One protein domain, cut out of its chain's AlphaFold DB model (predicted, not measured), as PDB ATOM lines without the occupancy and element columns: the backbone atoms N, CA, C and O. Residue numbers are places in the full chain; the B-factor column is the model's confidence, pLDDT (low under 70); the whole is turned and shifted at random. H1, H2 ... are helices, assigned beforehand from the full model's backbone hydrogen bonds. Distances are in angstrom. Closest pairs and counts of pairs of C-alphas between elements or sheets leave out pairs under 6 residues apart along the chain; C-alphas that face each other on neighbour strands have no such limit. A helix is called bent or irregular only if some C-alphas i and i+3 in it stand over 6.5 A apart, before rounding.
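What this domain is: This is residues 325 to 503 of the 670 residues of an uncharacterized protein of Deltaproteobacteria bacterium (UniProt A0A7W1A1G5). Two lobes make the model: a long up-and-down bundle of H1, H2 and H7, with short H6 packed on H1 and H2, and a smaller lobe in which H5 crosses the helical hairpin of H3 and H4. The lobes are loosely joined. The printed part has 179 residues with seven named helices, H1 to H7, and no named strand; it is all helix. It is compact, with a radius of gyration of the C-alphas of 16.6 A and spans of 47 by 40 by 29 A.

Where its parts are: H1, residues 325 to 342, begins at C-alpha (254.604, 184.609, 261.668) and is 25.5 A long. H2, residues 368 to 400, is 41.6 A long, with a kink of 37 degrees near residue 382; it is irregular, C-alphas 396 and 399 being 7.4 A apart. H3 is residues 407 to 416, H4 422 to 429, H5 447 to 460, 20.1 A long, and H6 473 to 480. H7, residues 483 to 503, is 30.5 A long and ends at C-alpha (274.835, 219.988, 280.795).

How they stand to each other: H1 and H2, a hairpin, touch at a shallow tilt of 17 degrees, closest at C-alphas Leu 342 and Arg 374, 5.4 A. H2 and H7 touch, opposite ways, closest at C-alphas Leu 368 and Ala 498, 5.0 A. H3 and H5 touch at a steep tilt of 69.9 degrees, only just short of about perpendicular, closest at C-alphas Gly 416 and Gln 458, 3.7 A. H2 and H5 are apart. Every O i to N i+4 pair is within hydrogen-bond range in H1 and H3 to H7; in H2, 25 of 29.

The domain as a whole: C-alphas Pro 470 and Ala 503 are farthest apart, 48.3 A. The printed part has no cut. The links H1 to H2, H4 to H5 and H5 to H6 are long. pLDDT is under 70 at residues 349 to 353, 397 to 404 and 465 to 470.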
ATOM      1  N   GLU A 325     253.223 184.545 262.157       90.19
ATOM      2  CA  GLU A 325     254.604 184.609 261.668       90.19
ATOM      3  C   GLU A 325     254.850 185.892 260.865       90.19
ATOM      4  O   GLU A 325     255.883 186.535 261.036       90.19
ATOM      5  N   GLU A 326     253.881 186.302 260.037       91.19
ATOM      6  CA  GLU A 326     253.941 187.565 259.294       91.19
ATOM      7  C   GLU A 326     253.977 188.766 260.249       91.19
ATOM      8  O   GLU A 326     254.764 189.694 260.056       91.19
ATOM      9  N   LEU A 327     253.153 188.738 261.301       88.56
ATOM     10  CA  LEU A 327     253.117 189.788 262.313       88.56
ATOM     11  C   LEU A 327     254.460 189.907 263.055       88.56
ATOM     12  O   LEU A 327     255.010 191.005 263.135       88.56
ATOM     13  N   ILE A 328     255.012 188.788 263.540       88.75
ATOM     14  CA  ILE A 328     256.310 188.752 264.237       88.75
ATOM     15  C   ILE A 328     257.429 189.271 263.331       88.75
ATOM     16  O   ILE A 328     258.239 190.089 263.766       88.75
ATOM     17  N   ALA A 329     257.470 188.829 262.070       90.56
ATOM     18  CA  ALA A 329     258.494 189.253 261.121       90.56
ATOM     19  C   ALA A 329     258.460 190.771 260.890       90.56
ATOM     20  O   ALA A 329     259.500 191.425 260.966       90.56
ATOM     21  N   ARG A 330     257.267 191.351 260.689       91.38
ATOM     22  CA  ARG A 330     257.101 192.801 260.487       91.38
ATOM     23  C   ARG A 330     257.493 193.619 261.711       91.38
ATOM     24  O   ARG A 330     258.148 194.651 261.557       91.38
ATOM     25  N   PHE A 331     257.121 193.168 262.911       91.50
ATOM     26  CA  PHE A 331     257.567 193.813 264.145       91.50
ATOM     27  C   PHE A 331     259.087 193.734 264.264       91.50
ATOM     28  O   PHE A 331     259.727 194.770 264.357       91.50
ATOM     29  N   THR A 332     259.677 192.546 264.133       90.75
ATOM     30  CA  THR A 332     261.134 192.346 264.237       90.75
ATOM     31  C   THR A 332     261.912 193.230 263.259       90.75
ATOM     32  O   THR A 332     262.926 193.830 263.624       90.75
ATOM     33  N   GLU A 333     261.439 193.346 262.018       93.06
ATOM     34  CA  GLU A 333     262.046 194.204 260.998       93.06
ATOM     35  C   GLU A 333     261.968 195.691 261.383       93.06
ATOM     36  O   GLU A 333     262.972 196.407 261.328       93.06
ATOM     37  N   THR A 334     260.795 196.141 261.835       94.00
ATOM     38  CA  THR A 334     260.557 197.527 262.272       94.00
ATOM     39  C   THR A 334     261.374 197.868 263.521       94.00
ATOM     40  O   THR A 334     262.038 198.902 263.572       94.00
ATOM     41  N   GLU A 335     261.404 196.972 264.507       93.75
ATOM     42  CA  GLU A 335     262.203 197.084 265.730       93.75
ATOM     43  C   GLU A 335     263.701 197.134 265.421       93.75
ATOM     44  O   GLU A 335     264.430 197.926 266.011       93.75
ATOM     45  N   THR A 336     264.170 196.360 264.437       94.31
ATOM     46  CA  THR A 336     265.565 196.418 263.976       94.31
ATOM     47  C   THR A 336     265.889 197.771 263.341       94.31
ATOM     48  O   THR A 336     266.951 198.337 263.607       94.31
ATOM     49  N   ARG A 337     264.979 198.338 262.534       96.38
ATOM     50  CA  ARG A 337     265.145 199.697 261.990       96.38
ATOM     51  C   ARG A 337     265.182 200.754 263.094       96.38
ATOM     52  O   ARG A 337     266.055 201.620 263.053       96.38
ATOM     53  N   LEU A 338     264.299 200.663 264.092       96.44
ATOM     54  CA  LEU A 338     264.296 201.554 265.259       96.44
ATOM     55  C   LEU A 338     265.593 201.442 266.065       96.44
ATOM     56  O   LEU A 338     266.200 202.459 266.401       96.44
ATOM     57  N   ALA A 339     266.053 200.218 266.322       96.12
ATOM     58  CA  ALA A 339     267.313 199.962 267.001       96.12
ATOM     59  C   ALA A 339     268.485 200.618 266.267       96.12
ATOM     60  O   ALA A 339     269.271 201.336 266.881       96.12
ATOM     61  N   ASN A 340     268.561 200.433 264.947       96.88
ATOM     62  CA  ASN A 340     269.601 201.026 264.112       96.88
ATOM     63  C   ASN A 340     269.538 202.559 264.123       96.88
ATOM     64  O   ASN A 340     270.576 203.199 264.271       96.88
ATOM     65  N   ALA A 341     268.340 203.148 264.026       97.00
ATOM     66  CA  ALA A 341     268.155 204.599 264.082       97.00
ATOM     67  C   ALA A 341     268.620 205.195 265.422       97.00
ATOM     68  O   ALA A 341     269.231 206.259 265.449       97.00
ATOM     69  N   LEU A 342     268.385 204.492 266.534       97.38
ATOM     70  CA  LEU A 342     268.803 204.922 267.872       97.38
ATOM     71  C   LEU A 342     270.254 204.524 268.216       97.38
ATOM     72  O   LEU A 342     270.833 205.048 269.172       97.38
ATOM     73  N   GLY A 343     270.870 203.630 267.439       96.12
ATOM     74  CA  GLY A 343     272.184 203.039 267.719       96.12
ATOM     75  C   GLY A 343     272.172 202.037 268.879       96.12
ATOM     76  O   GLY A 343     273.150 201.926 269.615       96.12
ATOM     77  N   ILE A 344     271.055 201.339 269.079       95.44
ATOM     78  CA  ILE A 344     270.840 200.393 270.175       95.44
ATOM     79  C   ILE A 344     271.221 198.982 269.734       95.44
ATOM     80  O   ILE A 344     270.749 198.477 268.718       95.44
ATOM     81  N   ALA A 345     272.051 198.316 270.536       92.81
ATOM     82  CA  ALA A 345     272.426 196.930 270.303       92.81
ATOM     83  C   ALA A 345     271.368 195.948 270.834       92.81
ATOM     84  O   ALA A 345     270.667 196.208 271.821       92.81
ATOM     85  N   ARG A 346     271.306 194.775 270.204       90.19
ATOM     86  CA  ARG A 346     270.551 193.622 270.698       90.19
ATOM     87  C   ARG A 346     271.330 192.921 271.818       90.19
ATOM     88  O   ARG A 346     272.550 192.801 271.737       90.19
ATOM     89  N   ARG A 347     270.638 192.438 272.852       87.31
ATOM     90  CA  ARG A 347     271.222 191.638 273.938       87.31
ATOM     91  C   ARG A 347     271.554 190.234 273.426       87.31
ATOM     92  O   ARG A 347     270.712 189.586 272.813       87.31
ATOM     93  N   SER A 348     272.752 189.738 273.730       72.50
ATOM     94  CA  SER A 348     273.245 188.432 273.258       72.50
ATOM     95  C   SER A 348     272.502 187.217 273.831       72.50
ATOM     96  O   SER A 348     272.607 186.126 273.281       72.50
ATOM     97  N   THR A 349     271.766 187.387 274.931       64.62
ATOM     98  CA  THR A 349     271.123 186.302 275.693       64.62
ATOM     99  C   THR A 349     269.605 186.231 275.524       64.62
ATOM    100  O   THR A 349     268.967 185.406 276.174       64.62
ATOM    101  N   ALA A 350     269.003 187.115 274.728       62.81
ATOM    102  CA  ALA A 350     267.551 187.201 274.608       62.81
ATOM    103  C   ALA A 350     267.023 186.350 273.448       62.81
ATOM    104  O   ALA A 350     267.646 186.278 272.389       62.81
ATOM    105  N   ALA A 351     265.847 185.747 273.638       65.44
ATOM    106  CA  ALA A 351     265.131 185.077 272.557       65.44
ATOM    107  C   ALA A 351     264.806 186.062 271.415       65.44
ATOM    108  O   ALA A 351     264.756 187.282 271.615       65.44
ATOM    109  N   GLU A 352     264.566 185.533 270.210       61.00
ATOM    110  CA  GLU A 352     264.311 186.358 269.021       61.00
ATOM    111  C   GLU A 352     263.079 187.277 269.151       61.00
ATOM    112  O   GLU A 352     263.026 188.312 268.493       61.00
ATOM    113  N   ASP A 353     262.151 186.963 270.059       65.81
ATOM    114  CA  ASP A 353     260.876 187.666 270.245       65.81
ATOM    115  C   ASP A 353     260.606 188.058 271.719       65.81
ATOM    116  O   ASP A 353     259.469 188.058 272.184       65.81
ATOM    117  N   ASP A 354     261.656 188.351 272.496       80.31
ATOM    118  CA  ASP A 354     261.522 188.905 273.857       80.31
ATOM    119  C   ASP A 354     261.423 190.445 273.803       80.31
ATOM    120  O   ASP A 354     262.264 191.101 273.181       80.31
ATOM    121  N   ALA A 355     260.451 191.040 274.506       82.75
ATOM    122  CA  ALA A 355     260.300 192.496 274.662       82.75
ATOM    123  C   ALA A 355     261.559 193.173 275.252       82.75
ATOM    124  O   ALA A 355     261.828 194.360 275.031       82.75
ATOM    125  N   TRP A 356     262.376 192.402 275.975       89.62
ATOM    126  CA  TRP A 356     263.627 192.848 276.587       89.62
ATOM    127  C   TRP A 356     264.871 192.519 275.752       89.62
ATOM    128  O   TRP A 356     265.992 192.641 276.247       89.62
ATOM    129  N   SER A 357     264.702 192.120 274.486       88.62
ATOM    130  CA  SER A 357     265.802 191.712 273.601       88.62
ATOM    131  C   SER A 357     266.755 192.832 273.190       88.62
ATOM    132  O   SER A 357     267.870 192.552 272.753       88.62
ATOM    133  N   TRP A 358     266.380 194.092 273.392       92.06
ATOM    134  CA  TRP A 358     267.198 195.263 273.077       92.06
ATOM    135  C   TRP A 358     267.709 195.950 274.342       92.06
ATOM    136  O   TRP A 358     266.998 196.039 275.350       92.06
ATOM    137  N   HIS A 359     268.934 196.480 274.288       93.06
ATOM    138  CA  HIS A 359     269.437 197.369 275.336       93.06
ATOM    139  C   HIS A 359     268.569 198.637 275.448       93.06
ATOM    140  O   HIS A 359     267.811 198.981 274.541       93.06
ATOM    141  N   ALA A 360     268.636 199.321 276.589       93.50
ATOM    142  CA  ALA A 360     267.833 200.521 276.829       93.50
ATOM    143  C   ALA A 360     268.311 201.737 276.014       93.50
ATOM    144  O   ALA A 360     267.521 202.557 275.566       93.50
ATOM    145  N   ALA A 361     269.622 201.864 275.848       93.25
ATOM    146  CA  ALA A 361     270.282 202.937 275.121       93.25
ATOM    147  C   ALA A 361     271.709 202.472 274.774       93.25
ATOM    148  O   ALA A 361     272.171 201.474 275.345       93.25
ATOM    149  N   PRO A 362     272.432 203.185 273.895       91.88
ATOM    150  CA  PRO A 362     273.878 203.027 273.768       91.88
ATOM    151  C   PRO A 362     274.579 203.207 275.129       91.88
ATOM    152  O   PRO A 362     274.056 203.893 276.017       91.88
ATOM    153  N   ALA A 363     275.751 202.583 275.294       85.75
ATOM    154  CA  ALA A 363     276.540 202.693 276.525       85.75
ATOM    155  C   ALA A 363     276.902 204.158 276.819       85.75
ATOM    156  O   ALA A 363     276.580 204.665 277.894       85.75
ATOM    157  N   ASP A 364     277.445 204.844 275.812       90.50
ATOM    158  CA  ASP A 364     277.728 206.275 275.835       90.50
ATOM    159  C   ASP A 364     276.728 207.026 274.944       90.50
ATOM    160  O   ASP A 364     276.501 206.612 273.800       90.50
ATOM    161  N   PRO A 365     276.110 208.121 275.424       92.44
ATOM    162  CA  PRO A 365     275.230 208.918 274.586       92.44
ATOM    163  C   PRO A 365     276.039 209.648 273.500       92.44
ATOM    164  O   PRO A 365     277.128 210.161 273.786       92.44
ATOM    165  N   PRO A 366     275.515 209.749 272.265       96.88
ATOM    166  CA  PRO A 366     276.117 210.599 271.248       96.88
ATOM    167  C   PRO A 366     276.003 212.088 271.645       96.88
ATOM    168  O   PRO A 366     275.274 212.432 272.584       96.88
ATOM    169  N   PRO A 367     276.717 212.994 270.951       97.12
ATOM    170  CA  PRO A 367     276.493 214.435 271.056       97.12
ATOM    171  C   PRO A 367     275.008 214.813 270.925       97.12
ATOM    172  O   PRO A 367     274.238 214.107 270.276       97.12
ATOM    173  N   LEU A 368     274.594 215.914 271.563       97.25
ATOM    174  CA  LEU A 368     273.178 216.291 271.647       97.25
ATOM    175  C   LEU A 368     272.540 216.479 270.265       97.25
ATOM    176  O   LEU A 368     271.455 215.968 270.038       97.25
ATOM    177  N   ASP A 369     273.208 217.159 269.339       97.00
ATOM    178  CA  ASP A 369     272.748 217.328 267.957       97.00
ATOM    179  C   ASP A 369     272.503 215.984 267.255       97.00
ATOM    180  O   ASP A 369     271.418 215.759 266.717       97.00
ATOM    181  N   GLU A 370     273.454 215.055 267.351       97.81
ATOM    182  CA  GLU A 370     273.306 213.709 266.795       97.81
ATOM    183  C   GLU A 370     272.182 212.917 267.487       97.81
ATOM    184  O   GLU A 370     271.398 212.235 266.824       97.81
ATOM    185  N   ALA A 371     272.053 213.013 268.815       98.12
ATOM    186  CA  ALA A 371     270.974 212.369 269.564       98.12
ATOM    187  C   ALA A 371     269.591 212.857 269.104       98.12
ATOM    188  O   ALA A 371     268.666 212.052 268.976       98.12
ATOM    189  N   LEU A 372     269.455 214.158 268.826       97.44
ATOM    190  CA  LEU A 372     268.223 214.759 268.317       97.44
ATOM    191  C   LEU A 372     267.900 214.287 266.896       97.44
ATOM    192  O   LEU A 372     266.736 214.019 266.598       97.44
ATOM    193  N   ASP A 373     268.900 214.143 266.028       96.94
ATOM    194  CA  ASP A 373     268.696 213.620 264.673       96.94
ATOM    195  C   ASP A 373     268.271 212.146 264.690       96.94
ATOM    196  O   ASP A 373     267.325 211.758 263.997       96.94
ATOM    197  N   ARG A 374     268.893 211.334 265.555       97.88
ATOM    198  CA  ARG A 374     268.488 209.940 265.798       97.88
ATOM    199  C   ARG A 374     267.067 209.841 266.352       97.88
ATOM    200  O   ARG A 374     266.303 208.984 265.912       97.88
ATOM    201  N   TYR A 375     266.693 210.728 267.276       97.25
ATOM    202  CA  TYR A 375     265.335 210.798 267.820       97.25
ATOM    203  C   TYR A 375     264.301 211.094 266.728       97.25
ATOM    204  O   TYR A 375     263.321 210.367 266.604       97.25
ATOM    205  N   VAL A 376     264.542 212.099 265.876       96.44
ATOM    206  CA  VAL A 376     263.640 212.431 264.756       96.44
ATOM    207  C   VAL A 376     263.518 211.262 263.775       96.44
ATOM    208  O   VAL A 376     262.408 210.922 263.362       96.44
ATOM    209  N   ALA A 377     264.631 210.604 263.434       96.31
ATOM    210  CA  ALA A 377     264.619 209.420 262.576       96.31
ATOM    211  C   ALA A 377     263.802 208.267 263.191       96.31
ATOM    212  O   ALA A 377     263.004 207.635 262.495       96.31
ATOM    213  N   ALA A 378     263.946 208.030 264.498       96.75
ATOM    214  CA  ALA A 378     263.169 207.031 265.219       96.75
ATOM    215  C   ALA A 378     261.676 207.389 265.280       96.75
ATOM    216  O   ALA A 378     260.848 206.524 265.018       96.75
ATOM    217  N   CYS A 379     261.312 208.652 265.539       94.81
ATOM    218  CA  CYS A 379     259.919 209.114 265.524       94.81
ATOM    219  C   CYS A 379     259.260 208.960 264.147       94.81
ATOM    220  O   CYS A 379     258.067 208.655 264.068       94.81
ATOM    221  N   ARG A 380     260.024 209.128 263.058       92.75
ATOM    222  CA  ARG A 380     259.536 208.850 261.702       92.75
ATOM    223  C   ARG A 380     259.138 207.378 261.580       92.75
ATOM    224  O   ARG A 380     257.968 207.108 261.353       92.75
ATOM    225  N   ILE A 381     260.062 206.449 261.841       93.69
ATOM    226  CA  ILE A 381     259.797 204.997 261.775       93.69
ATOM    227  C   ILE A 381     258.655 204.603 262.723       93.69
ATOM    228  O   ILE A 381     257.734 203.887 262.332       93.69
ATOM    229  N   TYR A 382     258.687 205.107 263.960       92.56
ATOM    230  CA  TYR A 382     257.660 204.872 264.971       92.56
ATOM    231  C   TYR A 382     256.276 205.234 264.426       92.56
ATOM    232  O   TYR A 382     255.381 204.400 264.406       92.56
ATOM    233  N   SER A 383     256.113 206.449 263.908       89.44
ATOM    234  CA  SER A 383     254.796 206.945 263.511       89.44
ATOM    235  C   SER A 383     254.315 206.434 262.148       89.44
ATOM    236  O   SER A 383     253.113 206.257 261.966       89.44
ATOM    237  N   THR A 384     255.213 206.171 261.191       88.25
ATOM    238  CA  THR A 384     254.829 205.723 259.840       88.25
ATOM    239  C   THR A 384     254.743 204.208 259.698       88.25
ATOM    240  O   THR A 384     254.034 203.726 258.818       88.25
ATOM    241  N   GLU A 385     255.458 203.453 260.534       89.81
ATOM    242  CA  GLU A 385     255.537 201.990 260.437       89.81
ATOM    243  C   GLU A 385     254.997 201.304 261.694       89.81
ATOM    244  O   GLU A 385     254.084 200.483 261.591       89.81
ATOM    245  N   LEU A 386     255.514 201.654 262.880       89.88
ATOM    246  CA  LEU A 386     255.170 200.946 264.116       89.88
ATOM    247  C   LEU A 386     253.737 201.239 264.576       89.88
ATOM    248  O   LEU A 386     252.983 200.299 264.796       89.88
ATOM    249  N   THR A 387     253.327 202.505 264.685       86.56
ATOM    250  CA  THR A 387     251.982 202.880 265.156       86.56
ATOM    251  C   THR A 387     250.868 202.258 264.299       86.56
ATOM    252  O   THR A 387     249.952 201.661 264.870       86.56
ATOM    253  N   PRO A 388     250.919 202.288 262.950       85.38
ATOM    254  CA  PRO A 388     249.922 201.593 262.137       85.38
ATOM    255  C   PRO A 388     249.953 200.066 262.309       85.38
ATOM    256  O   PRO A 388     248.902 199.418 262.295       85.38
ATOM    257  N   LEU A 389     251.138 199.475 262.496       86.50
ATOM    258  CA  LEU A 389     251.288 198.041 262.744       86.50
ATOM    259  C   LEU A 389     250.709 197.639 264.114       86.50
ATOM    260  O   LEU A 389     250.004 196.634 264.201       86.50
ATOM    261  N   VAL A 390     250.918 198.457 265.151       84.38
ATOM    262  CA  VAL A 390     250.301 198.329 266.482       84.38
ATOM    263  C   VAL A 390     248.786 198.455 266.387       84.38
ATOM    264  O   VAL A 390     248.074 197.598 266.904       84.38
ATOM    265  N   ALA A 391     248.264 199.453 265.669       81.94
ATOM    266  CA  ALA A 391     246.826 199.599 265.450       81.94
ATOM    267  C   ALA A 391     246.227 198.359 264.758       81.94
ATOM    268  O   ALA A 391     245.165 197.862 265.148       81.94
ATOM    269  N   SER A 392     246.937 197.803 263.771       82.69
ATOM    270  CA  SER A 392     246.551 196.544 263.138       82.69
ATOM    271  C   SER A 392     246.568 195.376 264.129       82.69
ATOM    272  O   SER A 392     245.604 194.606 264.164       82.69
ATOM    273  N   ALA A 393     247.616 195.249 264.944       81.50
ATOM    274  CA  ALA A 393     247.758 194.205 265.956       81.50
ATOM    275  C   ALA A 393     246.634 194.273 267.007       81.50
ATOM    276  O   ALA A 393     245.948 193.275 267.239       81.50
ATOM    277  N   ARG A 394     246.338 195.466 267.541       77.44
ATOM    278  CA  ARG A 394     245.215 195.697 268.468       77.44
ATOM    279  C   ARG A 394     243.886 195.213 267.885       77.44
ATOM    280  O   ARG A 394     243.090 194.616 268.602       77.44
ATOM    281  N   SER A 395     243.677 195.356 266.573       80.50
ATOM    282  CA  SER A 395     242.456 194.852 265.928       80.50
ATOM    283  C   SER A 395     242.312 193.319 265.984       80.50
ATOM    284  O   SER A 395     241.191 192.830 266.125       80.50
ATOM    285  N   HIS A 396     243.417 192.563 265.960       77.19
ATOM    286  CA  HIS A 396     243.415 191.107 266.185       77.19
ATOM    287  C   HIS A 396     243.298 190.739 267.668       77.19
ATOM    288  O   HIS A 396     242.725 189.703 267.992       77.19
ATOM    289  N   ALA A 397     243.814 191.592 268.557       68.56
ATOM    290  CA  ALA A 397     243.792 191.402 270.005       68.56
ATOM    291  C   ALA A 397     242.448 191.766 270.663       68.56
ATOM    292  O   ALA A 397     242.248 191.429 271.825       68.56
ATOM    293  N   THR A 398     241.513 192.402 269.943       63.81
ATOM    294  CA  THR A 398     240.176 192.793 270.443       63.81
ATOM    295  C   THR A 398     239.469 191.716 271.298       63.81
ATOM    296  O   THR A 398     238.936 192.066 272.350       63.81
ATOM    297  N   PRO A 399     239.478 190.413 270.932       53.12
ATOM    298  CA  PRO A 399     238.849 189.355 271.736       53.12
ATOM    299  C   PRO A 399     239.574 189.030 273.054       53.12
ATOM    300  O   PRO A 399     239.009 188.356 273.910       53.12
ATOM    301  N   LEU A 400     240.826 189.472 273.205       56.91
ATOM    302  CA  LEU A 400     241.730 189.190 274.323       56.91
ATOM    303  C   LEU A 400     242.066 190.442 275.143       56.91
ATOM    304  O   LEU A 400     242.969 190.399 275.978       56.91
ATOM    305  N   VAL A 401     241.376 191.564 274.922       51.88
ATOM    306  CA  VAL A 401     241.638 192.798 275.670       51.88
ATOM    307  C   VAL A 401     241.508 192.494 277.164       51.88
ATOM    308  O   VAL A 401     240.464 192.020 277.607       51.88
ATOM    309  N   GLY A 402     242.588 192.734 277.924       50.50
ATOM    310  CA  GLY A 402     242.805 192.402 279.347       50.50
ATOM    311  C   GLY A 402     242.781 190.922 279.719       50.50
ATOM    312  O   GLY A 402     242.501 190.582 280.871       50.50
ATOM    313  N   ALA A 403     243.080 190.041 278.763       55.00
ATOM    314  CA  ALA A 403     243.421 188.644 278.998       55.00
ATOM    315  C   ALA A 403     244.928 188.445 279.265       55.00
ATOM    316  O   ALA A 403     245.283 187.439 279.879       55.00
ATOM    317  N   ARG A 404     245.801 189.397 278.902       65.69
ATOM    318  CA  ARG A 404     247.263 189.221 278.882       65.69
ATOM    319  C   ARG A 404     248.001 190.429 279.451       65.69
ATOM    320  O   ARG A 404     247.620 191.531 279.122       65.69
ATOM    321  N   ARG A 405     249.050 190.178 280.243       74.00
ATOM    322  CA  ARG A 405     249.874 191.183 280.942       74.00
ATOM    323  C   ARG A 405     250.786 191.948 279.987       74.00
ATOM    324  O   ARG A 405     251.441 191.314 279.155       74.00
ATOM    325  N   SER A 406     250.949 193.251 280.201       78.81
ATOM    326  CA  SER A 406     252.037 194.017 279.578       78.81
ATOM    327  C   SER A 406     253.427 193.483 279.978       78.81
ATOM    328  O   SER A 406     253.604 192.831 281.014       78.81
ATOM    329  N   ALA A 407     254.464 193.785 279.187       84.25
ATOM    330  CA  ALA A 407     255.839 193.370 279.497       84.25
ATOM    331  C   ALA A 407     256.320 193.904 280.865       84.25
ATOM    332  O   ALA A 407     257.059 193.221 281.587       84.25
ATOM    333  N   VAL A 408     255.880 195.113 281.231       88.12
ATOM    334  CA  VAL A 408     256.174 195.766 282.515       88.12
ATOM    335  C   VAL A 408     255.552 194.983 283.668       88.12
ATOM    336  O   VAL A 408     256.242 194.631 284.627       88.12
ATOM    337  N   GLU A 409     254.271 194.648 283.558       84.75
ATOM    338  CA  GLU A 409     253.547 193.903 284.586       84.75
ATOM    339  C   GLU A 409     254.049 192.472 284.729       84.75
ATOM    340  O   GLU A 409     254.240 192.002 285.850       84.75
ATOM    341  N   ALA A 410     254.310 191.790 283.611       86.56
ATOM    342  CA  ALA A 410     254.907 190.462 283.615       86.56
ATOM    343  C   ALA A 410     256.244 190.478 284.367       86.56
ATOM    344  O   ALA A 410     256.469 189.647 285.241       86.56
ATOM    345  N   THR A 411     257.083 191.489 284.120       91.19
ATOM    346  CA  THR A 411     258.366 191.661 284.816       91.19
ATOM    347  C   THR A 411     258.185 191.870 286.322       91.19
ATOM    348  O   THR A 411     258.887 191.234 287.111       91.19
ATOM    349  N   LEU A 412     257.238 192.718 286.739       89.94
ATOM    350  CA  LEU A 412     256.940 192.955 288.156       89.94
ATOM    351  C   LEU A 412     256.400 191.696 288.847       89.94
ATOM    352  O   LEU A 412     256.874 191.328 289.920       89.94
ATOM    353  N   LEU A 413     255.431 191.014 288.235       88.12
ATOM    354  CA  LEU A 413     254.804 189.823 288.804       88.12
ATOM    355  C   LEU A 413     255.754 188.622 288.814       88.12
ATOM    356  O   LEU A 413     255.762 187.880 289.794       88.12
ATOM    357  N   ASP A 414     256.592 188.440 287.793       90.75
ATOM    358  CA  ASP A 414     257.606 187.381 287.779       90.75
ATOM    359  C   ASP A 414     258.687 187.624 288.833       90.75
ATOM    360  O   ASP A 414     259.110 186.677 289.503       90.75
ATOM    361  N   ALA A 415     259.085 188.881 289.056       90.81
ATOM    362  CA  ALA A 415     259.934 189.240 290.190       90.81
ATOM    363  C   ALA A 415     259.230 188.959 291.529       90.81
ATOM    364  O   ALA A 415     259.831 188.403 292.450       90.81
ATOM    365  N   GLY A 416     257.934 189.276 291.608       88.75
ATOM    366  CA  GLY A 416     257.073 189.002 292.757       88.75
ATOM    367  C   GLY A 416     256.949 187.513 293.095       88.75
ATOM    368  O   GLY A 416     256.923 187.144 294.264       88.75
ATOM    369  N   ARG A 417     256.928 186.650 292.074       89.62
ATOM    370  CA  ARG A 417     256.866 185.180 292.195       89.62
ATOM    371  C   ARG A 417     258.232 184.512 292.296       89.62
ATOM    372  O   ARG A 417     258.296 183.286 292.269       89.62
ATOM    373  N   HIS A 418     259.315 185.286 292.354       89.56
ATOM    374  CA  HIS A 418     260.686 184.776 292.304       89.56
ATOM    375  C   HIS A 418     261.011 183.954 291.035       89.56
ATOM    376  O   HIS A 418     261.955 183.168 291.034       89.56
ATOM    377  N   LYS A 419     260.256 184.147 289.941       91.50
ATOM    378  CA  LYS A 419     260.548 183.588 288.605       91.50
ATOM    379  C   LYS A 419     261.608 184.409 287.863       91.50
ATOM    380  O   LYS A 419     262.274 183.896 286.969       91.50
ATOM    381  N   LEU A 420     261.781 185.673 288.254       92.00
ATOM    382  CA  LEU A 420     262.806 186.582 287.757       92.00
ATOM    383  C   LEU A 420     263.604 187.155 288.935       92.00
ATOM    384  O   LEU A 420     263.030 187.557 289.947       92.00
ATOM    385  N   ALA A 421     264.931 187.205 288.811       91.50
ATOM    386  CA  ALA A 421     265.776 187.831 289.823       91.50
ATOM    387  C   ALA A 421     265.459 189.331 289.946       91.50
ATOM    388  O   ALA A 421     265.243 190.009 288.939       91.50
ATOM    389  N   ARG A 422     265.483 189.864 291.174       88.06
ATOM    390  CA  ARG A 422     265.186 191.279 291.448       88.06
ATOM    391  C   ARG A 422     266.043 192.223 290.606       88.06
ATOM    392  O   ARG A 422     265.494 193.130 289.993       88.06
ATOM    393  N   ASP A 423     267.345 191.974 290.517       89.25
ATOM    394  CA  ASP A 423     268.264 192.827 289.754       89.25
ATOM    395  C   ASP A 423     267.963 192.798 288.250       89.25
ATOM    396  O   ASP A 423     268.059 193.820 287.577       89.25
ATOM    397  N   ALA A 424     267.510 191.655 287.725       90.31
ATOM    398  CA  ALA A 424     267.083 191.542 286.333       90.31
ATOM    399  C   ALA A 424     265.770 192.299 286.070       90.31
ATOM    400  O   ALA A 424     265.607 192.903 285.011       90.31
ATOM    401  N   ALA A 425     264.839 192.302 287.029       91.31
ATOM    402  CA  ALA A 425     263.623 193.109 286.946       91.31
ATOM    403  C   ALA A 425     263.936 194.611 287.013       91.31
ATOM    404  O   ALA A 425     263.405 195.389 286.223       91.31
ATOM    405  N   VAL A 426     264.843 195.007 287.912       89.75
ATOM    406  CA  VAL A 426     265.330 196.385 288.017       89.75
ATOM    407  C   VAL A 426     265.968 196.824 286.700       89.75
ATOM    408  O   VAL A 426     265.577 197.856 286.162       89.75
ATOM    409  N   ASP A 427     266.875 196.029 286.130       90.06
ATOM    410  CA  ASP A 427     267.525 196.332 284.848       90.06
ATOM    411  C   ASP A 427     266.515 196.517 283.702       90.06
ATOM    412  O   ASP A 427     266.596 197.492 282.952       90.06
ATOM    413  N   ARG A 428     265.512 195.632 283.601       92.38
ATOM    414  CA  ARG A 428     264.450 195.728 282.585       92.38
ATOM    415  C   ARG A 428     263.636 197.016 282.708       92.38
ATOM    416  O   ARG A 428     263.325 197.637 281.701       92.38
ATOM    417  N   LEU A 429     263.309 197.441 283.926       93.38
ATOM    418  CA  LEU A 429     262.388 198.557 284.165       93.38
ATOM    419  C   LEU A 429     263.082 199.922 284.311       93.38
ATOM    420  O   LEU A 429     262.421 200.956 284.245       93.38
ATOM    421  N   SER A 430     264.406 199.947 284.487       93.44
ATOM    422  CA  SER A 430     265.164 201.156 284.848       93.44
ATOM    423  C   SER A 430     265.086 202.296 283.830       93.44
ATOM    424  O   SER A 430     265.234 203.459 284.202       93.44
ATOM    425  N   PHE A 431     264.883 202.000 282.547       94.50
ATOM    426  CA  PHE A 431     264.838 203.032 281.504       94.50
ATOM    427  C   PHE A 431     263.459 203.659 281.309       94.50
ATOM    428  O   PHE A 431     263.339 204.646 280.589       94.50
ATOM    429  N   LEU A 432     262.426 203.085 281.923       93.19
ATOM    430  CA  LEU A 432     261.071 203.598 281.815       93.19
ATOM    431  C   LEU A 432     260.923 204.845 282.683       93.19
ATOM    432  O   LEU A 432     261.492 204.929 283.773       93.19
ATOM    433  N   ALA A 433     260.127 205.791 282.204       90.69
ATOM    434  CA  ALA A 433     259.704 206.969 282.944       90.69
ATOM    435  C   ALA A 433     258.171 206.972 283.020       90.69
ATOM    436  O   ALA A 433     257.514 206.477 282.102       90.69
ATOM    437  N   PRO A 434     257.575 207.516 284.092       84.69
ATOM    438  CA  PRO A 434     256.123 207.523 284.245       84.69
ATOM    439  C   PRO A 434     255.393 208.430 283.239       84.69
ATOM    440  O   PRO A 434     254.188 208.271 283.060       84.69
ATOM    441  N   ALA A 435     256.099 209.360 282.588       88.06
ATOM    442  CA  ALA A 435     255.548 210.304 281.617       88.06
ATOM    443  C   ALA A 435     256.488 210.488 280.417       88.06
ATOM    444  O   ALA A 435     257.698 210.278 280.527       88.06
ATOM    445  N   TRP A 436     255.930 210.905 279.281       90.44
ATOM    446  CA  TRP A 436     256.639 211.087 278.009       90.44
ATOM    447  C   TRP A 436     257.304 212.464 277.884       90.44
ATOM    448  O   TRP A 436     257.058 213.227 276.952       90.44
ATOM    449  N   ASP A 437     258.190 212.769 278.828       94.50
ATOM    450  CA  ASP A 437     258.934 214.026 278.860       94.50
ATOM    451  C   ASP A 437     260.387 213.776 279.271       94.50
ATOM    452  O   ASP A 437     260.643 213.209 280.333       94.50
ATOM    453  N   VAL A 438     261.346 214.219 278.448       96.38
ATOM    454  CA  VAL A 438     262.787 214.069 278.725       96.38
ATOM    455  C   VAL A 438     263.228 214.652 280.068       96.38
ATOM    456  O   VAL A 438     264.268 214.230 280.565       96.38
ATOM    457  N   ALA A 439     262.487 215.596 280.658       95.19
ATOM    458  CA  ALA A 439     262.772 216.155 281.978       95.19
ATOM    459  C   ALA A 439     262.461 215.176 283.115       95.19
ATOM    460  O   ALA A 439     263.057 215.272 284.190       95.19
ATOM    461  N   VAL A 440     261.566 214.217 282.887       92.75
ATOM    462  CA  VAL A 440     261.097 213.287 283.912       92.75
ATOM    463  C   VAL A 440     262.160 212.211 284.165       92.75
ATOM    464  O   VAL A 440     262.601 211.553 283.219       92.75
ATOM    465  N   PRO A 441     262.595 212.016 285.426       92.56
ATOM    466  CA  PRO A 441     263.543 210.964 285.766       92.56
ATOM    467  C   PRO A 441     263.014 209.572 285.430       92.56
ATOM    468  O   PRO A 441     261.832 209.275 285.630       92.56
ATOM    469  N   THR A 442     263.902 208.695 284.966       94.19
ATOM    470  CA  THR A 442     263.558 207.283 284.792       94.19
ATOM    471  C   THR A 442     263.499 206.568 286.140       94.19
ATOM    472  O   THR A 442     264.046 207.028 287.144       94.19
ATOM    473  N   TYR A 443     262.889 205.385 286.190       91.00
ATOM    474  CA  TYR A 443     262.869 204.583 287.415       91.00
ATOM    475  C   TYR A 443     264.260 204.121 287.868       91.00
ATOM    476  O   TYR A 443     264.463 203.889 289.057       91.00
ATOM    477  N   GLY A 444     265.233 204.036 286.958       91.25
ATOM    478  CA  GLY A 444     266.638 203.795 287.288       91.25
ATOM    479  C   GLY A 444     267.298 204.972 288.013       91.25
ATOM    480  O   GLY A 444     268.186 204.764 288.834       91.25
ATOM    481  N   GLU A 445     266.828 206.198 287.771       90.69
ATOM    482  CA  GLU A 445     267.212 207.399 288.528       90.69
ATOM    483  C   GLU A 445     266.401 207.542 289.834       90.69
ATOM    484  O   GLU A 445     266.755 208.336 290.704       90.69
ATOM    485  N   LEU A 446     265.343 206.738 290.004       88.88
ATOM    486  CA  LEU A 446     264.466 206.691 291.180       88.88
ATOM    487  C   LEU A 446     264.460 205.289 291.829       88.88
ATOM    488  O   LEU A 446     263.397 204.667 291.961       88.88
ATOM    489  N   PRO A 447     265.613 204.771 292.291       82.38
ATOM    490  CA  PRO A 447     265.737 203.382 292.739       82.38
ATOM    491  C   PRO A 447     264.791 203.031 293.896       82.38
ATOM    492  O   PRO A 447     264.319 201.900 293.985       82.38
ATOM    493  N   GLY A 448     264.452 203.993 294.762       84.38
ATOM    494  CA  GLY A 448     263.477 203.791 295.840       84.38
ATOM    495  C   GLY A 448     262.072 203.444 295.333       84.38
ATOM    496  O   GLY A 448     261.432 202.541 295.871       84.38
ATOM    497  N   VAL A 449     261.616 204.101 294.260       85.81
ATOM    498  CA  VAL A 449     260.304 203.847 293.641       85.81
ATOM    499  C   VAL A 449     260.271 202.449 293.034       85.81
ATOM    500  O   VAL A 449     259.336 201.685 293.279       85.81
ATOM    501  N   LEU A 450     261.323 202.091 292.297       83.69
ATOM    502  CA  LEU A 450     261.425 200.799 291.627       83.69
ATOM    503  C   LEU A 450     261.550 199.636 292.623       83.69
ATOM    504  O   LEU A 450     260.904 198.600 292.471       83.69
ATOM    505  N   HIS A 451     262.321 199.813 293.695       84.81
ATOM    506  CA  HIS A 451     262.406 198.834 294.777       84.81
ATOM    507  C   HIS A 451     261.073 198.643 295.503       84.81
ATOM    508  O   HIS A 451     260.693 197.503 295.779       84.81
ATOM    509  N   ALA A 452     260.353 199.733 295.781       85.31
ATOM    510  CA  ALA A 452     259.025 199.659 296.374       85.31
ATOM    511  C   ALA A 452     258.032 198.944 295.444       85.31
ATOM    512  O   ALA A 452     257.214 198.162 295.920       85.31
ATOM    513  N   ALA A 453     258.140 199.148 294.127       85.75
ATOM    514  CA  ALA A 453     257.329 198.452 293.132       85.75
ATOM    515  C   ALA A 453     257.515 196.933 293.191       85.75
ATOM    516  O   ALA A 453     256.534 196.198 293.275       85.75
ATOM    517  N   VAL A 454     258.766 196.458 293.212       85.38
ATOM    518  CA  VAL A 454     259.066 195.021 293.319       85.38
ATOM    519  C   VAL A 454     258.563 194.451 294.649       85.38
ATOM    520  O   VAL A 454     257.983 193.368 294.667       85.38
ATOM    521  N   ALA A 455     258.725 195.182 295.756       84.75
ATOM    522  CA  ALA A 455     258.223 194.754 297.062       84.75
ATOM    523  C   ALA A 455     256.684 194.657 297.096       84.75
ATOM    524  O   ALA A 455     256.135 193.672 297.588       84.75
ATOM    525  N   ARG A 456     255.971 195.635 296.518       86.75
ATOM    526  CA  ARG A 456     254.509 195.564 296.367       86.75
ATOM    527  C   ARG A 456     254.096 194.409 295.464       86.75
ATOM    528  O   ARG A 456     253.173 193.678 295.808       86.75
ATOM    529  N   ALA A 457     254.808 194.198 294.357       86.81
ATOM    530  CA  ALA A 457     254.558 193.080 293.457       86.81
ATOM    531  C   ALA A 457     254.673 191.733 294.188       86.81
ATOM    532  O   ALA A 457     253.800 190.891 294.024       86.81
ATOM    533  N   GLN A 458     255.675 191.544 295.055       85.12
ATOM    534  CA  GLN A 458     255.792 190.351 295.909       85.12
ATOM    535  C   GLN A 458     254.565 190.155 296.808       85.12
ATOM    536  O   GLN A 458     254.059 189.039 296.927       85.12
ATOM    537  N   ALA A 459     254.046 191.238 297.393       83.44
ATOM    538  CA  ALA A 459     252.877 191.178 298.263       83.44
ATOM    539  C   ALA A 459     251.592 190.778 297.520       83.44
ATOM    540  O   ALA A 459     250.736 190.137 298.120       83.44
ATOM    541  N   VAL A 460     251.450 191.107 296.229       83.00
ATOM    542  CA  VAL A 460     250.198 190.880 295.474       83.00
ATOM    543  C   VAL A 460     250.294 189.816 294.380       83.00
ATOM    544  O   VAL A 460     249.276 189.406 293.827       83.00
ATOM    545  N   ALA A 461     251.486 189.303 294.071       84.00
ATOM    546  CA  ALA A 461     251.684 188.397 292.937       84.00
ATOM    547  C   ALA A 461     250.913 187.069 293.029       84.00
ATOM    548  O   ALA A 461     250.659 186.442 291.992       84.00
ATOM    549  N   HIS A 462     250.557 186.650 294.249       80.50
ATOM    550  CA  HIS A 462     249.737 185.471 294.534       80.50
ATOM    551  C   HIS A 462     248.233 185.710 294.306       80.50
ATOM    552  O   HIS A 462     247.498 184.750 294.102       80.50
ATOM    553  N   LEU A 463     247.789 186.972 294.319       74.62
ATOM    554  CA  LEU A 463     246.408 187.377 294.034       74.62
ATOM    555  C   LEU A 463     246.156 187.492 292.526       74.62
ATOM    556  O   LEU A 463     245.045 187.255 292.060       74.62
ATOM    557  N   ALA A 464     247.195 187.822 291.753       72.69
ATOM    558  CA  ALA A 464     247.101 187.890 290.302       72.69
ATOM    559  C   ALA A 464     246.923 186.473 289.708       72.69
ATOM    560  O   ALA A 464     247.800 185.621 289.898       72.69
ATOM    561  N   PRO A 465     245.853 186.188 288.945       67.94
ATOM    562  CA  PRO A 465     245.621 184.857 288.384       67.94
ATOM    563  C   PRO A 465     246.769 184.433 287.456       67.94
ATOM    564  O   PRO A 465     247.306 185.250 286.703       67.94
ATOM    565  N   GLU A 466     247.180 183.159 287.508       67.56
ATOM    566  CA  GLU A 466     248.016 182.583 286.445       67.56
ATOM    567  C   GLU A 466     247.165 182.453 285.179       67.56
ATOM    568  O   GLU A 466     246.053 181.928 285.229       67.56
ATOM    569  N   ARG A 467     247.665 182.952 284.048       66.31
ATOM    570  CA  ARG A 467     246.988 182.843 282.756       66.31
ATOM    571  C   ARG A 467     247.911 182.155 281.762       66.31
ATOM    572  O   ARG A 467     249.104 182.443 281.735       66.31
ATOM    573  N   SER A 468     247.365 181.218 280.991       61.31
ATOM    574  CA  SER A 468     248.062 180.615 279.857       61.31
ATOM    575  C   SER A 468     247.897 181.525 278.648       61.31
ATOM    576  O   SER A 468     246.759 181.770 278.247       61.31
ATOM    577  N   ASP A 469     249.000 181.980 278.062       66.31
ATOM    578  CA  ASP A 469     248.970 182.699 276.790       66.31
ATOM    579  C   ASP A 469     248.899 181.667 275.656       66.31
ATOM    580  O   ASP A 469     249.875 180.938 275.446       66.31
ATOM    581  N   PRO A 470     247.765 181.538 274.942       69.06
ATOM    582  CA  PRO A 470     247.700 180.653 273.788       69.06
ATOM    583  C   PRO A 470     248.696 181.128 272.726       69.06
ATOM    584  O   PRO A 470     248.899 182.329 272.539       69.06
ATOM    585  N   ASP A 471     249.331 180.187 272.029       76.88
ATOM    586  CA  ASP A 471     250.278 180.505 270.957       76.88
ATOM    587  C   ASP A 471     249.538 180.749 269.632       76.88
ATOM    588  O   ASP A 471     249.641 179.980 268.680       76.88
ATOM    589  N   ASP A 472     248.724 181.806 269.595       82.44
ATOM    590  CA  ASP A 472     247.928 182.206 268.433       82.44
ATOM    591  C   ASP A 472     248.191 183.664 268.004       82.44
ATOM    592  O   ASP A 472     248.934 184.417 268.643       82.44
ATOM    593  N   LEU A 473     247.609 184.063 266.865       82.12
ATOM    594  CA  LEU A 473     247.771 185.406 266.301       82.12
ATOM    595  C   LEU A 473     247.230 186.500 267.231       82.12
ATOM    596  O   LEU A 473     247.871 187.537 267.370       82.12
ATOM    597  N   ALA A 474     246.071 186.291 267.857       79.81
ATOM    598  CA  ALA A 474     245.447 187.302 268.708       79.81
ATOM    599  C   ALA A 474     246.299 187.567 269.957       79.81
ATOM    600  O   ALA A 474     246.548 188.719 270.314       79.81
ATOM    601  N   SER A 475     246.798 186.499 270.578       76.56
ATOM    602  CA  SER A 475     247.680 186.546 271.739       76.56
ATOM    603  C   SER A 475     248.988 187.240 271.391       76.56
ATOM    604  O   SER A 475     249.376 188.198 272.062       76.56
ATOM    605  N   LYS A 476     249.644 186.831 270.299       82.19
ATOM    606  CA  LYS A 476     250.889 187.461 269.847       82.19
ATOM    607  C   LYS A 476     250.697 188.939 269.502       82.19
ATOM    608  O   LYS A 476     251.549 189.754 269.843       82.19
ATOM    609  N   ALA A 477     249.572 189.291 268.886       81.62
ATOM    610  CA  ALA A 477     249.247 190.671 268.558       81.62
ATOM    611  C   ALA A 477     249.076 191.564 269.791       81.62
ATOM    612  O   ALA A 477     249.509 192.710 269.746       81.62
ATOM    613  N   ALA A 478     248.518 191.044 270.887       76.94
ATOM    614  CA  ALA A 478     248.401 191.789 272.140       76.94
ATOM    615  C   ALA A 478     249.775 192.153 272.739       76.94
ATOM    616  O   ALA A 478     249.976 193.289 273.137       76.94
ATOM    617  N   ASP A 479     250.742 191.227 272.746       78.19
ATOM    618  CA  ASP A 479     252.107 191.486 273.259       78.19
ATOM    619  C   ASP A 479     252.872 192.491 272.408       78.19
ATOM    620  O   ASP A 479     253.450 193.444 272.923       78.19
ATOM    621  N   LEU A 480     252.831 192.319 271.088       82.56
ATOM    622  CA  LEU A 480     253.521 193.227 270.179       82.56
ATOM    623  C   LEU A 480     252.923 194.646 270.214       82.56
ATOM    624  O   LEU A 480     253.659 195.619 270.069       82.56
ATOM    625  N   ALA A 481     251.616 194.775 270.464       77.56
ATOM    626  CA  ALA A 481     250.913 196.056 270.544       77.56
ATOM    627  C   ALA A 481     251.263 196.931 271.765       77.56
ATOM    628  O   ALA A 481     250.843 198.086 271.788       77.56
ATOM    629  N   GLU A 482     252.002 196.396 272.742       77.25
ATOM    630  CA  GLU A 482     252.462 197.119 273.939       77.25
ATOM    631  C   GLU A 482     253.968 197.459 273.878       77.25
ATOM    632  O   GLU A 482     254.537 198.016 274.820       77.25
ATOM    633  N   ARG A 483     254.669 197.084 272.794       83.94
ATOM    634  CA  ARG A 483     256.123 197.309 272.664       83.94
ATOM    635  C   ARG A 483     256.486 198.714 272.203       83.94
ATOM    636  O   ARG A 483     257.639 199.121 272.356       83.94
ATOM    637  N   ASP A 484     255.546 199.452 271.633       86.75
ATOM    638  CA  ASP A 484     255.764 200.810 271.144       86.75
ATOM    639  C   ASP A 484     256.141 201.774 272.270       86.75
ATOM    640  O   ASP A 484     257.110 202.522 272.120       86.75
ATOM    641  N   ASP A 485     255.507 201.655 273.434       87.81
ATOM    642  CA  ASP A 485     255.882 202.382 274.650       87.81
ATOM    643  C   ASP A 485     257.341 202.141 275.055       87.81
ATOM    644  O   ASP A 485     258.072 203.072 275.408       87.81
ATOM    645  N   LEU A 486     257.806 200.888 274.962       91.38
ATOM    646  CA  LEU A 486     259.192 200.540 275.274       91.38
ATOM    647  C   LEU A 486     260.162 201.172 274.270       91.38
ATOM    648  O   LEU A 486     261.277 201.540 274.641       91.38
ATOM    649  N   TRP A 487     259.786 201.287 272.997       93.94
ATOM    650  CA  TRP A 487     260.611 201.949 271.983       93.94
ATOM    651  C   TRP A 487     260.645 203.458 272.161       93.94
ATOM    652  O   TRP A 487     261.721 204.057 272.076       93.94
ATOM    653  N   PHE A 488     259.505 204.066 272.476       93.12
ATOM    654  CA  PHE A 488     259.448 205.491 272.755       93.12
ATOM    655  C   PHE A 488     260.265 205.848 274.006       93.12
ATOM    656  O   PHE A 488     261.056 206.791 273.974       93.12
ATOM    657  N   ALA A 489     260.192 205.038 275.068       94.50
ATOM    658  CA  ALA A 489     261.012 205.212 276.268       94.50
ATOM    659  C   ALA A 489     262.527 205.127 275.982       94.50
ATOM    660  O   ALA A 489     263.305 205.900 276.541       94.50
ATOM    661  N   ARG A 490     262.968 204.248 275.069       96.62
ATOM    662  CA  ARG A 490     264.377 204.189 274.626       96.62
ATOM    663  C   ARG A 490     264.802 205.449 273.870       96.62
ATOM    664  O   ARG A 490     265.891 205.970 274.110       96.62
ATOM    665  N   ALA A 491     263.945 205.952 272.981       97.06
ATOM    666  CA  ALA A 491     264.198 207.191 272.247       97.06
ATOM    667  C   ALA A 491     264.309 208.395 273.201       97.06
ATOM    668  O   ALA A 491     265.248 209.185 273.095       97.06
ATOM    669  N   GLN A 492     263.407 208.487 274.180       96.62
ATOM    670  CA  GLN A 492     263.429 209.492 275.246       96.62
ATOM    671  C   GLN A 492     264.707 209.402 276.095       96.62
ATOM    672  O   GLN A 492     265.387 210.407 276.304       96.62
ATOM    673  N   LEU A 493     265.098 208.193 276.521       97.62
ATOM    674  CA  LEU A 493     266.316 207.983 277.307       97.62
ATOM    675  C   LEU A 493     267.584 208.415 276.554       97.62
ATOM    676  O   LEU A 493     268.485 208.991 277.168       97.62
ATOM    677  N   LEU A 494     267.673 208.150 275.244       98.06
ATOM    678  CA  LEU A 494     268.813 208.574 274.422       98.06
ATOM    679  C   LEU A 494     269.010 210.094 274.499       98.06
ATOM    680  O   LEU A 494     270.111 210.560 274.802       98.06
ATOM    681  N   VAL A 495     267.938 210.855 274.269       98.12
ATOM    682  CA  VAL A 495     267.982 212.322 274.310       98.12
ATOM    683  C   VAL A 495     268.245 212.816 275.729       98.12
ATOM    684  O   VAL A 495     269.094 213.684 275.919       98.12
ATOM    685  N   ARG A 496     267.589 212.230 276.737       97.56
ATOM    686  CA  ARG A 496     267.796 212.584 278.147       97.56
ATOM    687  C   ARG A 496     269.268 212.458 278.547       97.56
ATOM    688  O   ARG A 496     269.840 213.412 279.071       97.56
ATOM    689  N   LYS A 497     269.908 211.326 278.235       97.62
ATOM    690  CA  LYS A 497     271.342 211.117 278.498       97.62
ATOM    691  C   LYS A 497     272.222 212.122 277.750       97.62
ATOM    692  O   LYS A 497     273.204 212.601 278.313       97.62
ATOM    693  N   ALA A 498     271.880 212.459 276.507       98.12
ATOM    694  CA  ALA A 498     272.627 213.442 275.725       98.12
ATOM    695  C   ALA A 498     272.500 214.868 276.297       98.12
ATOM    696  O   ALA A 498     273.496 215.592 276.348       98.12
ATOM    697  N   ILE A 499     271.318 215.254 276.796       98.19
ATOM    698  CA  ILE A 499     271.107 216.524 277.508       98.19
ATOM    699  C   ILE A 499     271.943 216.558 278.790       98.19
ATOM    700  O   ILE A 499     272.661 217.528 279.012       98.19
ATOM    701  N   GLN A 500     271.918 215.494 279.599       97.62
ATOM    702  CA  GLN A 500     272.713 215.408 280.832       97.62
ATOM    703  C   GLN A 500     274.216 215.528 280.544       97.62
ATOM    704  O   GLN A 500     274.899 216.346 281.157       97.62
ATOM    705  N   ALA A 501     274.717 214.784 279.554       97.00
ATOM    706  CA  ALA A 501     276.117 214.854 279.142       97.00
ATOM    707  C   ALA A 501     276.499 216.241 278.594       97.00
ATOM    708  O   ALA A 501     277.636 216.691 278.758       97.00
ATOM    709  N   ARG A 502     275.568 216.940 277.929       96.88
ATOM    710  CA  ARG A 502     275.783 218.316 277.466       96.88
ATOM    711  C   ARG A 502     275.792 219.311 278.627       96.88
ATOM    712  O   ARG A 502     276.661 220.177 278.638       96.88
ATOM    713  N   ALA A 503     274.888 219.166 279.591       97.00
ATOM    714  CA  ALA A 503     274.835 219.988 280.795       97.00
ATOM    715  C   ALA A 503     276.144 219.895 281.596       97.00
ATOM    716  O   ALA A 503     276.722 220.927 281.937       97.00
TER     717      ALA A 503